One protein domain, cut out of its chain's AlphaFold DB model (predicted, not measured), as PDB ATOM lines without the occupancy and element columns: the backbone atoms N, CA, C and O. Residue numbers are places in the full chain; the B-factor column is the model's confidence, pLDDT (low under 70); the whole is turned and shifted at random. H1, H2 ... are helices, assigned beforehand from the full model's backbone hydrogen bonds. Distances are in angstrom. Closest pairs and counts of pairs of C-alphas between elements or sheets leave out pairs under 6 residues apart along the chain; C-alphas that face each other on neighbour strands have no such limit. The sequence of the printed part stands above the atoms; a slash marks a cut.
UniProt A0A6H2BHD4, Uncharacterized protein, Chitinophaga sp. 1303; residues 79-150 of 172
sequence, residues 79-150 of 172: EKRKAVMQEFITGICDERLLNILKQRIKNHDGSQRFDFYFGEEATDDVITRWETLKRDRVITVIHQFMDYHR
ATOM      1  N   GLU A  79     -40.907 -16.844  18.539       93.38
ATOM      2  CA  GLU A  79     -41.648 -15.601  18.739       93.38
ATOM      3  C   GLU A  79     -41.238 -14.912  20.042       93.38
ATOM      4  O   GLU A  79     -40.994 -13.705  20.047       93.38
ATOM      5  N   LYS A  80     -41.043 -15.664  21.131       92.94
ATOM      6  CA  LYS A  80     -40.505 -15.124  22.385       92.94
ATOM      7  C   LYS A  80     -39.075 -14.620  22.225       92.94
ATOM      8  O   LYS A  80     -38.766 -13.549  22.745       92.94
ATOM      9  N   ARG A  81     -38.212 -15.320  21.475       94.25
ATOM     10  CA  ARG A  81     -36.858 -14.813  21.164       94.25
ATOM     11  C   ARG A  81     -36.932 -13.478  20.437       94.25
ATOM     12  O   ARG A  81     -36.300 -12.512  20.863       94.25
ATOM     13  N   LYS A  82     -37.735 -13.408  19.371       95.44
ATOM     14  CA  LYS A  82     -37.935 -12.178  18.599       95.44
ATOM     15  C   LYS A  82     -38.520 -11.064  19.454       95.44
ATOM     16  O   LYS A  82     -38.087  -9.930  19.301       95.44
ATOM     17  N   ALA A  83     -39.429 -11.367  20.377       95.75
ATOM     18  CA  ALA A  83     -39.989 -10.384  21.298       95.75
ATOM     19  C   ALA A  83     -38.917  -9.780  22.219       95.75
ATOM     20  O   ALA A  83     -38.830  -8.559  22.324       95.75
ATOM     21  N   VAL A  84     -38.050 -10.603  22.821       96.19
ATOM     22  CA  VAL A  84     -36.943 -10.116  23.667       96.19
ATOM     23  C   VAL A  84     -35.919  -9.323  22.849       96.19
ATOM     24  O   VAL A  84     -35.459  -8.262  23.270       96.19
ATOM     25  N   MET A  85     -35.583  -9.792  21.647       96.31
ATOM     26  CA  MET A  85     -34.716  -9.045  20.734       96.31
ATOM     27  C   MET A  85     -35.334  -7.704  20.324       96.31
ATOM     28  O   MET A  85     -34.641  -6.689  20.255       96.31
ATOM     29  N   GLN A  86     -36.640  -7.687  20.058       96.88
ATOM     30  CA  GLN A  86     -37.377  -6.488  19.686       96.88
ATOM     31  C   GLN A  86     -37.413  -5.491  20.843       96.88
ATOM     32  O   GLN A  86     -37.216  -4.302  20.603       96.88
ATOM     33  N   GLU A  87     -37.609  -5.967  22.075       96.56
ATOM     34  CA  GLU A  87     -37.523  -5.165  23.295       96.56
ATOM     35  C   GLU A  87     -36.163  -4.472  23.397       96.56
ATOM     36  O   GLU A  87     -36.113  -3.251  23.542       96.56
ATOM     37  N   PHE A  88     -35.067  -5.217  23.228       97.19
ATOM     38  CA  PHE A  88     -33.715  -4.662  23.294       97.19
ATOM     39  C   PHE A  88     -33.514  -3.483  22.336       97.19
ATOM     40  O   PHE A  88     -33.045  -2.412  22.732       97.19
ATOM     41  N   ILE A  89     -33.897  -3.664  21.068       96.38
ATOM     42  CA  ILE A  89     -33.609  -2.673  20.029       96.38
ATOM     43  C   ILE A  89     -34.461  -1.403  20.142       96.38
ATOM     44  O   ILE A  89     -34.110  -0.400  19.525       96.38
ATOM     45  N   THR A  90     -35.541  -1.393  20.939       93.62
ATOM     46  CA  THR A  90     -36.312  -0.156  21.202       93.62
ATOM     47  C   THR A  90     -35.485   0.917  21.910       93.62
ATOM     48  O   THR A  90     -35.771   2.101  21.760       93.62
ATOM     49  N   GLY A  91     -34.443   0.515  22.647       89.50
ATOM     50  CA  GLY A  91     -33.550   1.410  23.383       89.50
ATOM     51  C   GLY A  91     -32.240   1.741  22.663       89.50
ATOM     52  O   GLY A  91     -31.292   2.169  23.329       89.50
ATOM     53  N   ILE A  92     -32.141   1.479  21.352       94.38
ATOM     54  CA  ILE A  92     -30.956   1.767  20.531       94.38
ATOM     55  C   ILE A  92     -31.180   3.057  19.739       94.38
ATOM     56  O   ILE A  92     -32.071   3.132  18.898       94.38
ATOM     57  N   CYS A  93     -30.342   4.063  20.000       93.19
ATOM     58  CA  CYS A  93     -30.403   5.364  19.327       93.19
ATOM     59  C   CYS A  93     -29.555   5.429  18.047       93.19
ATOM     60  O   CYS A  93     -29.801   6.282  17.201       93.19
ATOM     61  N   ASP A  94     -28.551   4.558  17.906       94.31
ATOM     62  CA  ASP A  94     -27.730   4.485  16.696       94.31
ATOM     63  C   ASP A  94     -28.553   3.878  15.550       94.31
ATOM     64  O   ASP A  94     -28.900   2.694  15.573       94.31
ATOM     65  N   GLU A  95     -28.886   4.695  14.545       95.00
ATOM     66  CA  GLU A  95     -29.726   4.280  13.417       95.00
ATOM     67  C   GLU A  95     -29.102   3.156  12.585       95.00
ATOM     68  O   GLU A  95     -29.818   2.278  12.090       95.00
ATOM     69  N   ARG A  96     -27.772   3.155  12.424       94.44
ATOM     70  CA  ARG A  96     -27.070   2.134  11.641       94.44
ATOM     71  C   ARG A  96     -27.178   0.792  12.353       94.44
ATOM     72  O   ARG A  96     -27.622  -0.182  11.742       94.44
ATOM     73  N   LEU A  97     -26.816   0.751  13.631       95.12
ATOM     74  CA  LEU A  97     -26.912  -0.448  14.452       95.12
ATOM     75  C   LEU A  97     -28.361  -0.937  14.540       95.12
ATOM     76  O   LEU A  97     -28.624  -2.118  14.313       95.12
ATOM     77  N   LEU A  98     -29.318  -0.039  14.788       95.94
ATOM     78  CA  LEU A  98     -30.741  -0.371  14.854       95.94
ATOM     79  C   LEU A  98     -31.224  -1.074  13.580       95.94
ATOM     80  O   LEU A  98     -31.909  -2.096  13.654       95.94
ATOM     81  N   ASN A  99     -30.867  -0.550  12.407       95.31
ATOM     82  CA  ASN A  99     -31.266  -1.137  11.130       95.31
ATOM     83  C   ASN A  99     -30.648  -2.523  10.912       95.31
ATOM     84  O   ASN A  99     -31.341  -3.435  10.456       95.31
ATOM     85  N   ILE A 100     -29.381  -2.703  11.286       94.94
ATOM     86  CA  ILE A 100     -28.702  -4.000  11.209       94.94
ATOM     87  C   ILE A 100     -29.388  -5.021  12.127       94.94
ATOM     88  O   ILE A 100     -29.735  -6.117  11.682       94.94
ATOM     89  N   LEU A 101     -29.640  -4.663  13.389       95.69
ATOM     90  CA  LEU A 101     -30.280  -5.563  14.350       95.69
ATOM     91  C   LEU A 101     -31.716  -5.906  13.931       95.69
ATOM     92  O   LEU A 101     -32.096  -7.071  13.999       95.69
ATOM     93  N   LYS A 102     -32.491  -4.952  13.391       96.00
ATOM     94  CA  LYS A 102     -33.821  -5.226  12.813       96.00
ATOM     95  C   LYS A 102     -33.775  -6.281  11.707       96.00
ATOM     96  O   LYS A 102     -34.626  -7.170  11.679       96.00
ATOM     97  N   GLN A 103     -32.793  -6.207  10.806       94.81
ATOM     98  CA  GLN A 103     -32.628  -7.224   9.761       94.81
ATOM     99  C   GLN A 103     -32.254  -8.585  10.355       94.81
ATOM    100  O   GLN A 103     -32.806  -9.600   9.939       94.81
ATOM    101  N   ARG A 104     -31.379  -8.617  11.369       94.31
ATOM    102  CA  ARG A 104     -31.018  -9.857  12.076       94.31
ATOM    103  C   ARG A 104     -32.239 -10.503  12.744       94.31
ATOM    104  O   ARG A 104     -32.446 -11.695  12.564       94.31
ATOM    105  N   ILE A 105     -33.103  -9.723  13.401       95.50
ATOM    106  CA  ILE A 105     -34.371 -10.218  13.974       95.50
ATOM    107  C   ILE A 105     -35.272 -10.796  12.883       95.50
ATOM    108  O   ILE A 105     -35.816 -11.888  13.040       95.50
ATOM    109  N   LYS A 106     -35.428 -10.082  11.762       94.81
ATOM    110  CA  LYS A 106     -36.256 -10.539  10.638       94.81
ATOM    111  C   LYS A 106     -35.773 -11.883  10.083       94.81
ATOM    112  O   LYS A 106     -36.603 -12.733   9.774       94.81
ATOM    113  N   ASN A 107     -34.457 -12.061   9.993       92.88
ATOM    114  CA  ASN A 107     -33.824 -13.265   9.459       92.88
ATOM    115  C   ASN A 107     -33.694 -14.400  10.488       92.88
ATOM    116  O   ASN A 107     -33.305 -15.503  10.116       92.88
ATOM    117  N   HIS A 108     -34.001 -14.156  11.763       91.12
ATOM    118  CA  HIS A 108     -33.958 -15.190  12.787       91.12
ATOM    119  C   HIS A 108     -35.078 -16.213  12.547       91.12
ATOM    120  O   HIS A 108     -36.259 -15.858  12.471       91.12
ATOM    121  N   ASP A 109     -34.710 -17.491  12.477       89.88
ATOM    122  CA  ASP A 109     -35.610 -18.620  12.189       89.88
ATOM    123  C   ASP A 109     -35.661 -19.672  13.315       89.88
ATOM    124  O   ASP A 109     -36.489 -20.576  13.285       89.88
ATOM    125  N   GLY A 110     -34.801 -19.540  14.329       85.94
ATOM    126  CA  GLY A 110     -34.764 -20.430  15.496       85.94
ATOM    127  C   GLY A 110     -33.670 -21.490  15.414       85.94
ATOM    128  O   GLY A 110     -33.375 -22.120  16.426       85.94
ATOM    129  N   SER A 111     -33.028 -21.642  14.251       86.06
ATOM    130  CA  SER A 111     -31.879 -22.537  14.057       86.06
ATOM    131  C   SER A 111     -30.595 -22.011  14.709       86.06
ATOM    132  O   SER A 111     -29.658 -22.762  14.968       86.06
ATOM    133  N   GLN A 112     -30.550 -20.710  14.990       85.62
ATOM    134  CA  GLN A 112     -29.406 -20.034  15.587       85.62
ATOM    135  C   GLN A 112     -29.553 -19.946  17.108       85.62
ATOM    136  O   GLN A 112     -30.662 -19.976  17.660       85.62
ATOM    137  N   ARG A 113     -28.411 -19.793  17.789       85.25
ATOM    138  CA  ARG A 113     -28.379 -19.458  19.215       85.25
ATOM    139  C   ARG A 113     -29.184 -18.189  19.463       85.25
ATOM    140  O   ARG A 113     -29.197 -17.290  18.624       85.25
ATOM    141  N   PHE A 114     -29.839 -18.124  20.618       90.75
ATOM    142  CA  PHE A 114     -30.588 -16.945  21.029       90.75
ATOM    143  C   PHE A 114     -29.634 -15.789  21.373       90.75
ATOM    144  O   PHE A 114     -29.330 -15.538  22.536       90.75
ATOM    145  N   ASP A 115     -29.117 -15.121  20.342       92.06
ATOM    146  CA  ASP A 115     -28.114 -14.074  20.481       92.06
ATOM    147  C   ASP A 115     -28.064 -13.125  19.277       92.06
ATOM    148  O   ASP A 115     -28.524 -13.451  18.181       92.06
ATOM    149  N   PHE A 116     -27.454 -11.957  19.468       91.38
ATOM    150  CA  PHE A 116     -27.055 -11.085  18.372       91.38
ATOM    151  C   PHE A 116     -25.579 -11.302  18.043       91.38
ATOM    152  O   PHE A 116     -24.710 -11.233  18.905       91.38
ATOM    153  N   TYR A 117     -25.265 -11.448  16.759       89.12
ATOM    154  CA  TYR A 117     -23.902 -11.215  16.293       89.12
ATOM    155  C   TYR A 117     -23.670  -9.708  16.239       89.12
ATOM    156  O   TYR A 117     -24.266  -9.079  15.380       89.12
ATOM    157  N   PHE A 118     -22.883  -9.103  17.129       87.31
ATOM    158  CA  PHE A 118     -22.755  -7.638  17.184       87.31
ATOM    159  C   PHE A 118     -21.712  -7.022  16.244       87.31
ATOM    160  O   PHE A 118     -21.889  -5.861  15.887       87.31
ATOM    161  N   GLY A 119     -20.713  -7.789  15.793       83.88
ATOM    162  CA  GLY A 119     -19.639  -7.294  14.923       83.88
ATOM    163  C   GLY A 119     -18.902  -6.078  15.507       83.88
ATOM    164  O   GLY A 119     -18.792  -5.945  16.721       83.88
ATOM    165  N   GLU A 120     -18.402  -5.196  14.640       88.56
ATOM    166  CA  GLU A 120     -17.750  -3.930  15.034       88.56
ATOM    167  C   GLU A 120     -18.765  -2.784  15.227       88.56
ATOM    168  O   GLU A 120     -18.395  -1.654  15.533       88.56
ATOM    169  N   GLU A 121     -20.057  -3.044  15.005       89.94
ATOM    170  CA  GLU A 121     -21.100  -2.015  15.001       89.94
ATOM    171  C   GLU A 121     -21.654  -1.678  16.391       89.94
ATOM    172  O   GLU A 121     -22.401  -0.708  16.521       89.94
ATOM    173  N   ALA A 122     -21.326  -2.464  17.418       92.62
ATOM    174  CA  ALA A 122     -21.784  -2.235  18.784       92.62
ATOM    175  C   ALA A 122     -20.622  -1.958  19.731       92.62
ATOM    176  O   ALA A 122     -19.553  -2.554  19.630       92.62
ATOM    177  N   THR A 123     -20.864  -1.074  20.693       94.44
ATOM    178  CA  THR A 123     -19.945  -0.852  21.808       94.44
ATOM    179  C   THR A 123     -20.100  -1.949  22.861       94.44
ATOM    180  O   THR A 123     -21.158  -2.576  22.968       94.44
ATOM    181  N   ASP A 124     -19.087  -2.113  23.708       95.19
ATOM    182  CA  ASP A 124     -19.135  -3.040  24.848       95.19
ATOM    183  C   ASP A 124     -20.326  -2.762  25.779       95.19
ATOM    184  O   ASP A 124     -20.944  -3.690  26.304       95.19
ATOM    185  N   ASP A 125     -20.717  -1.493  25.931       95.12
ATOM    186  CA  ASP A 125     -21.893  -1.096  26.712       95.12
ATOM    187  C   ASP A 125     -23.195  -1.650  26.118       95.12
ATOM    188  O   ASP A 125     -24.084  -2.101  26.846       95.12
ATOM    189  N   VAL A 126     -23.331  -1.633  24.789       95.56
ATOM    190  CA  VAL A 126     -24.502  -2.187  24.095       95.56
ATOM    191  C   VAL A 126     -24.543  -3.703  24.261       95.56
ATOM    192  O   VAL A 126     -25.602  -4.245  24.581       95.56
ATOM    193  N   ILE A 127     -23.401  -4.371  24.095       95.62
ATOM    194  CA  ILE A 127     -23.279  -5.824  24.273       95.62
ATOM    195  C   ILE A 127     -23.631  -6.203  25.717       95.62
ATOM    196  O   ILE A 127     -24.463  -7.075  25.948       95.62
ATOM    197  N   THR A 128     -23.098  -5.482  26.703       96.19
ATOM    198  CA  THR A 128     -23.379  -5.717  28.129       96.19
ATOM    199  C   THR A 128     -24.858  -5.521  28.463       96.19
ATOM    200  O   THR A 128     -25.447  -6.313  29.209       96.19
ATOM    201  N   ARG A 129     -25.493  -4.488  27.894       96.38
ATOM    202  CA  ARG A 129     -26.939  -4.261  28.039       96.38
ATOM    203  C   ARG A 129     -27.753  -5.406  27.446       96.38
ATOM    204  O   ARG A 129     -28.743  -5.807  28.056       96.38
ATOM    205  N   TRP A 130     -27.348  -5.926  26.287       96.50
ATOM    206  CA  TRP A 130     -28.000  -7.079  25.676       96.50
ATOM    207  C   TRP A 130     -27.877  -8.321  26.550       96.50
ATOM    208  O   TRP A 130     -28.894  -8.928  26.871       96.50
ATOM    209  N   GLU A 131     -26.664  -8.663  26.988       95.50
ATOM    210  CA  GLU A 131     -26.432  -9.834  27.834       95.50
ATOM    211  C   GLU A 131     -27.239  -9.764  29.132       95.50
ATOM    212  O   GLU A 131     -27.849 -10.751  29.544       95.50
ATOM    213  N   THR A 132     -27.309  -8.577  29.740       96.31
ATOM    214  CA  THR A 132     -28.112  -8.339  30.946       96.31
ATOM    215  C   THR A 132     -29.596  -8.569  30.674       96.31
ATOM    216  O   THR A 132     -30.217  -9.386  31.350       96.31
ATOM    217  N   LEU A 133     -30.162  -7.922  29.648       96.62
ATOM    218  CA  LEU A 133     -31.580  -8.075  29.310       96.62
ATOM    219  C   LEU A 133     -31.925  -9.526  28.946       96.62
ATOM    220  O   LEU A 133     -32.916 -10.068  29.436       96.62
ATOM    221  N   LYS A 134     -31.107 -10.159  28.097       95.31
ATOM    222  CA  LYS A 134     -31.266 -11.553  27.669       95.31
ATOM    223  C   LYS A 134     -31.301 -12.473  28.883       95.31
ATOM    224  O   LYS A 134     -32.244 -13.248  29.029       95.31
ATOM    225  N   ARG A 135     -30.313 -12.355  29.775       94.38
ATOM    226  CA  ARG A 135     -30.240 -13.145  31.008       94.38
ATOM    227  C   ARG A 135     -31.487 -12.950  31.863       94.38
ATOM    228  O   ARG A 135     -32.100 -13.939  32.251       94.38
ATOM    229  N   ASP A 136     -31.888 -11.711  32.123       95.75
ATOM    230  CA  ASP A 136     -33.011 -11.419  33.017       95.75
ATOM    231  C   ASP A 136     -34.339 -11.958  32.449       95.75
ATOM    232  O   ASP A 136     -35.171 -12.512  33.176       95.75
ATOM    233  N   ARG A 137     -34.520 -11.880  31.122       94.81
ATOM    234  CA  ARG A 137     -35.680 -12.458  30.430       94.81
ATOM    235  C   ARG A 137     -35.670 -13.982  30.455       94.81
ATOM    236  O   ARG A 137     -36.707 -14.576  30.737       94.81
ATOM    237  N   VAL A 138     -34.522 -14.614  30.223       92.06
ATOM    238  CA  VAL A 138     -34.394 -16.076  30.302       92.06
ATOM    239  C   VAL A 138     -34.641 -16.573  31.730       92.06
ATOM    240  O   VAL A 138     -35.413 -17.510  31.907       92.06
ATOM    241  N   ILE A 139     -34.090 -15.909  32.751       93.31
ATOM    242  CA  ILE A 139     -34.353 -16.230  34.165       93.31
ATOM    243  C   ILE A 139     -35.847 -16.121  34.481       93.31
ATOM    244  O   ILE A 139     -36.404 -17.007  35.122       93.31
ATOM    245  N   THR A 140     -36.518 -15.078  33.987       94.69
ATOM    246  CA  THR A 140     -37.968 -14.918  34.177       94.69
ATOM    247  C   THR A 140     -38.744 -16.108  33.606       94.69
ATOM    248  O   THR A 140     -39.645 -16.626  34.262       94.69
ATOM    249  N   VAL A 141     -38.385 -16.568  32.403       93.38
ATOM    250  CA  VAL A 141     -39.019 -17.739  31.775       93.38
ATOM    251  C   VAL A 141     -38.722 -19.017  32.558       93.38
ATOM    252  O   VAL A 141     -39.629 -19.820  32.765       93.38
ATOM    253  N   ILE A 142     -37.487 -19.189  33.040       92.81
ATOM    254  CA  ILE A 142     -37.101 -20.328  33.883       92.81
ATOM    255  C   ILE A 142     -37.945 -20.356  35.160       92.81
ATOM    256  O   ILE A 142     -38.496 -21.397  35.495       92.81
ATOM    257  N   HIS A 143     -38.107 -19.222  35.846       93.81
ATOM    258  CA  HIS A 143     -38.932 -19.139  37.053       93.81
ATOM    259  C   HIS A 143     -40.391 -19.505  36.769       93.81
ATOM    260  O   HIS A 143     -40.952 -20.351  37.455       93.81
ATOM    261  N   GLN A 144     -40.979 -18.957  35.702       94.94
ATOM    262  CA  GLN A 144     -42.347 -19.297  35.296       94.94
ATOM    263  C   GLN A 144     -42.509 -20.788  34.981       94.94
ATOM    264  O   GLN A 144     -43.519 -21.389  35.342       94.94
ATOM    265  N   PHE A 145     -41.520 -21.385  34.312       95.19
ATOM    266  CA  PHE A 145     -41.501 -22.812  34.017       95.19
ATOM    267  C   PHE A 145     -41.438 -23.646  35.302       95.19
ATOM    268  O   PHE A 145     -42.250 -24.554  35.480       95.19
ATOM    269  N   MET A 146     -40.524 -23.314  36.218       95.00
ATOM    270  CA  MET A 146     -40.394 -24.008  37.501       95.00
ATOM    271  C   MET A 146     -41.675 -23.903  38.332       95.00
ATOM    272  O   MET A 146     -42.161 -24.923  38.817       95.00
ATOM    273  N   ASP A 147     -42.273 -22.713  38.426       96.50
ATOM    274  CA  ASP A 147     -43.518 -22.483  39.164       96.50
ATOM    275  C   ASP A 147     -44.683 -23.287  38.574       96.50
ATOM    276  O   ASP A 147     -45.415 -23.967  39.300       96.50
ATOM    277  N   TYR A 148     -44.840 -23.254  37.246       96.69
ATOM    278  CA  TYR A 148     -45.892 -23.990  36.541       96.69
ATOM    279  C   TYR A 148     -45.781 -25.501  36.778       96.69
ATOM    280  O   TYR A 148     -46.780 -26.175  37.044       96.69
ATOM    281  N   HIS A 149     -44.557 -26.028  36.740       96.19
ATOM    282  CA  HIS A 149     -44.284 -27.449  36.930       96.19
ATOM    283  C   HIS A 149     -44.109 -27.871  38.396       96.19
ATOM    284  O   HIS A 149     -44.029 -29.075  38.662       96.19
ATOM    285  N   ARG A 150     -44.134 -26.912  39.334       96.00
ATOM    286  CA  ARG A 150     -43.891 -27.095  40.776       96.00
ATOM    287  C   ARG A 150     -42.534 -27.743  41.068       96.00
ATOM    288  O   ARG A 150     -42.445 -28.671  41.869       96.00
TER     289      ARG A 150
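This is residues 79 to 150 of the 172 residues of an uncharacterized protein of Chitinophaga sp. 1303 (UniProt A0A6H2BHD4). Going along the printed part from its first residue, you meet a short helical hairpin, H1 and H2, and then a long helix, H3, which packs on the other side of H1 with its residues 130 to 137 and sticks out past the body with its residues 142 to 149. H1 is in the middle, and the long stretch 108 to 123 crosses one side of the hairpin on its way from H2 to H3. The printed part has 72 residues with three named helices in the order H1, H2, H3 and no named strand, and its class is all helix. It is only just compact, close to loose, with a radius of gyration of the C-alphas of 13.3 A, and it is elongated, spanning 44 by 25 by 18 A.

Look first at H1, residues 79 to 89, and H2, residues 95 to 107, which touch as a helical hairpin. Their closest C-alphas are those of Lys 82 and Ile 105, 6.2 A apart. They run opposite ways at a shallow tilt of 4 degrees. Go on to H3, residues 124 to 149, which touches H1 with residues 130 to 137 alone; the closest C-alphas, those of Phe 88 and Trp 130, are 6.6 A apart. H1 and H3 run opposite ways at a shallow tilt of 33 degrees, only just short of steep. H2 and H3 are apart. In H1, H2 and H3 every O i to N i+4 pair of the backbone is within hydrogen-bond range.

Find C-alpha 79 at (-41.648, -15.601, 18.739); from there H1 runs 15.3 A to C-alpha 89. After residues 90 to 94, H2 begins at C-alpha 95, at (-29.726, 4.280, 13.417), and runs 18.4 A to C-alpha 107. Pass along residues 108 to 123, whose C-alphas lie 6 to 17 A from the mean of all C-alphas. H3 then runs 37.1 A from C-alpha 124, at (-19.135, -3.040, 24.848), to C-alpha 149, at (-44.284, -27.449, 36.930), and is the longest helix with 26 residues.

The two C-alphas farthest apart are those of Arg 96 and Arg 150, at 44.6 A. Residues 142 to 150, of which 142 to 149 belong to H3, stand free; the body without them has 63 residues and spans 30 by 23 by 18 A. The link from H1 to H2 is tight, with 5 residues, and the link from H2 to H3 is long, with 16. The printed part has no cut. In the B-factor column you will find a mean pLDDT of 93.7 over the printed part of this predicted model, and no printed residue is under 70.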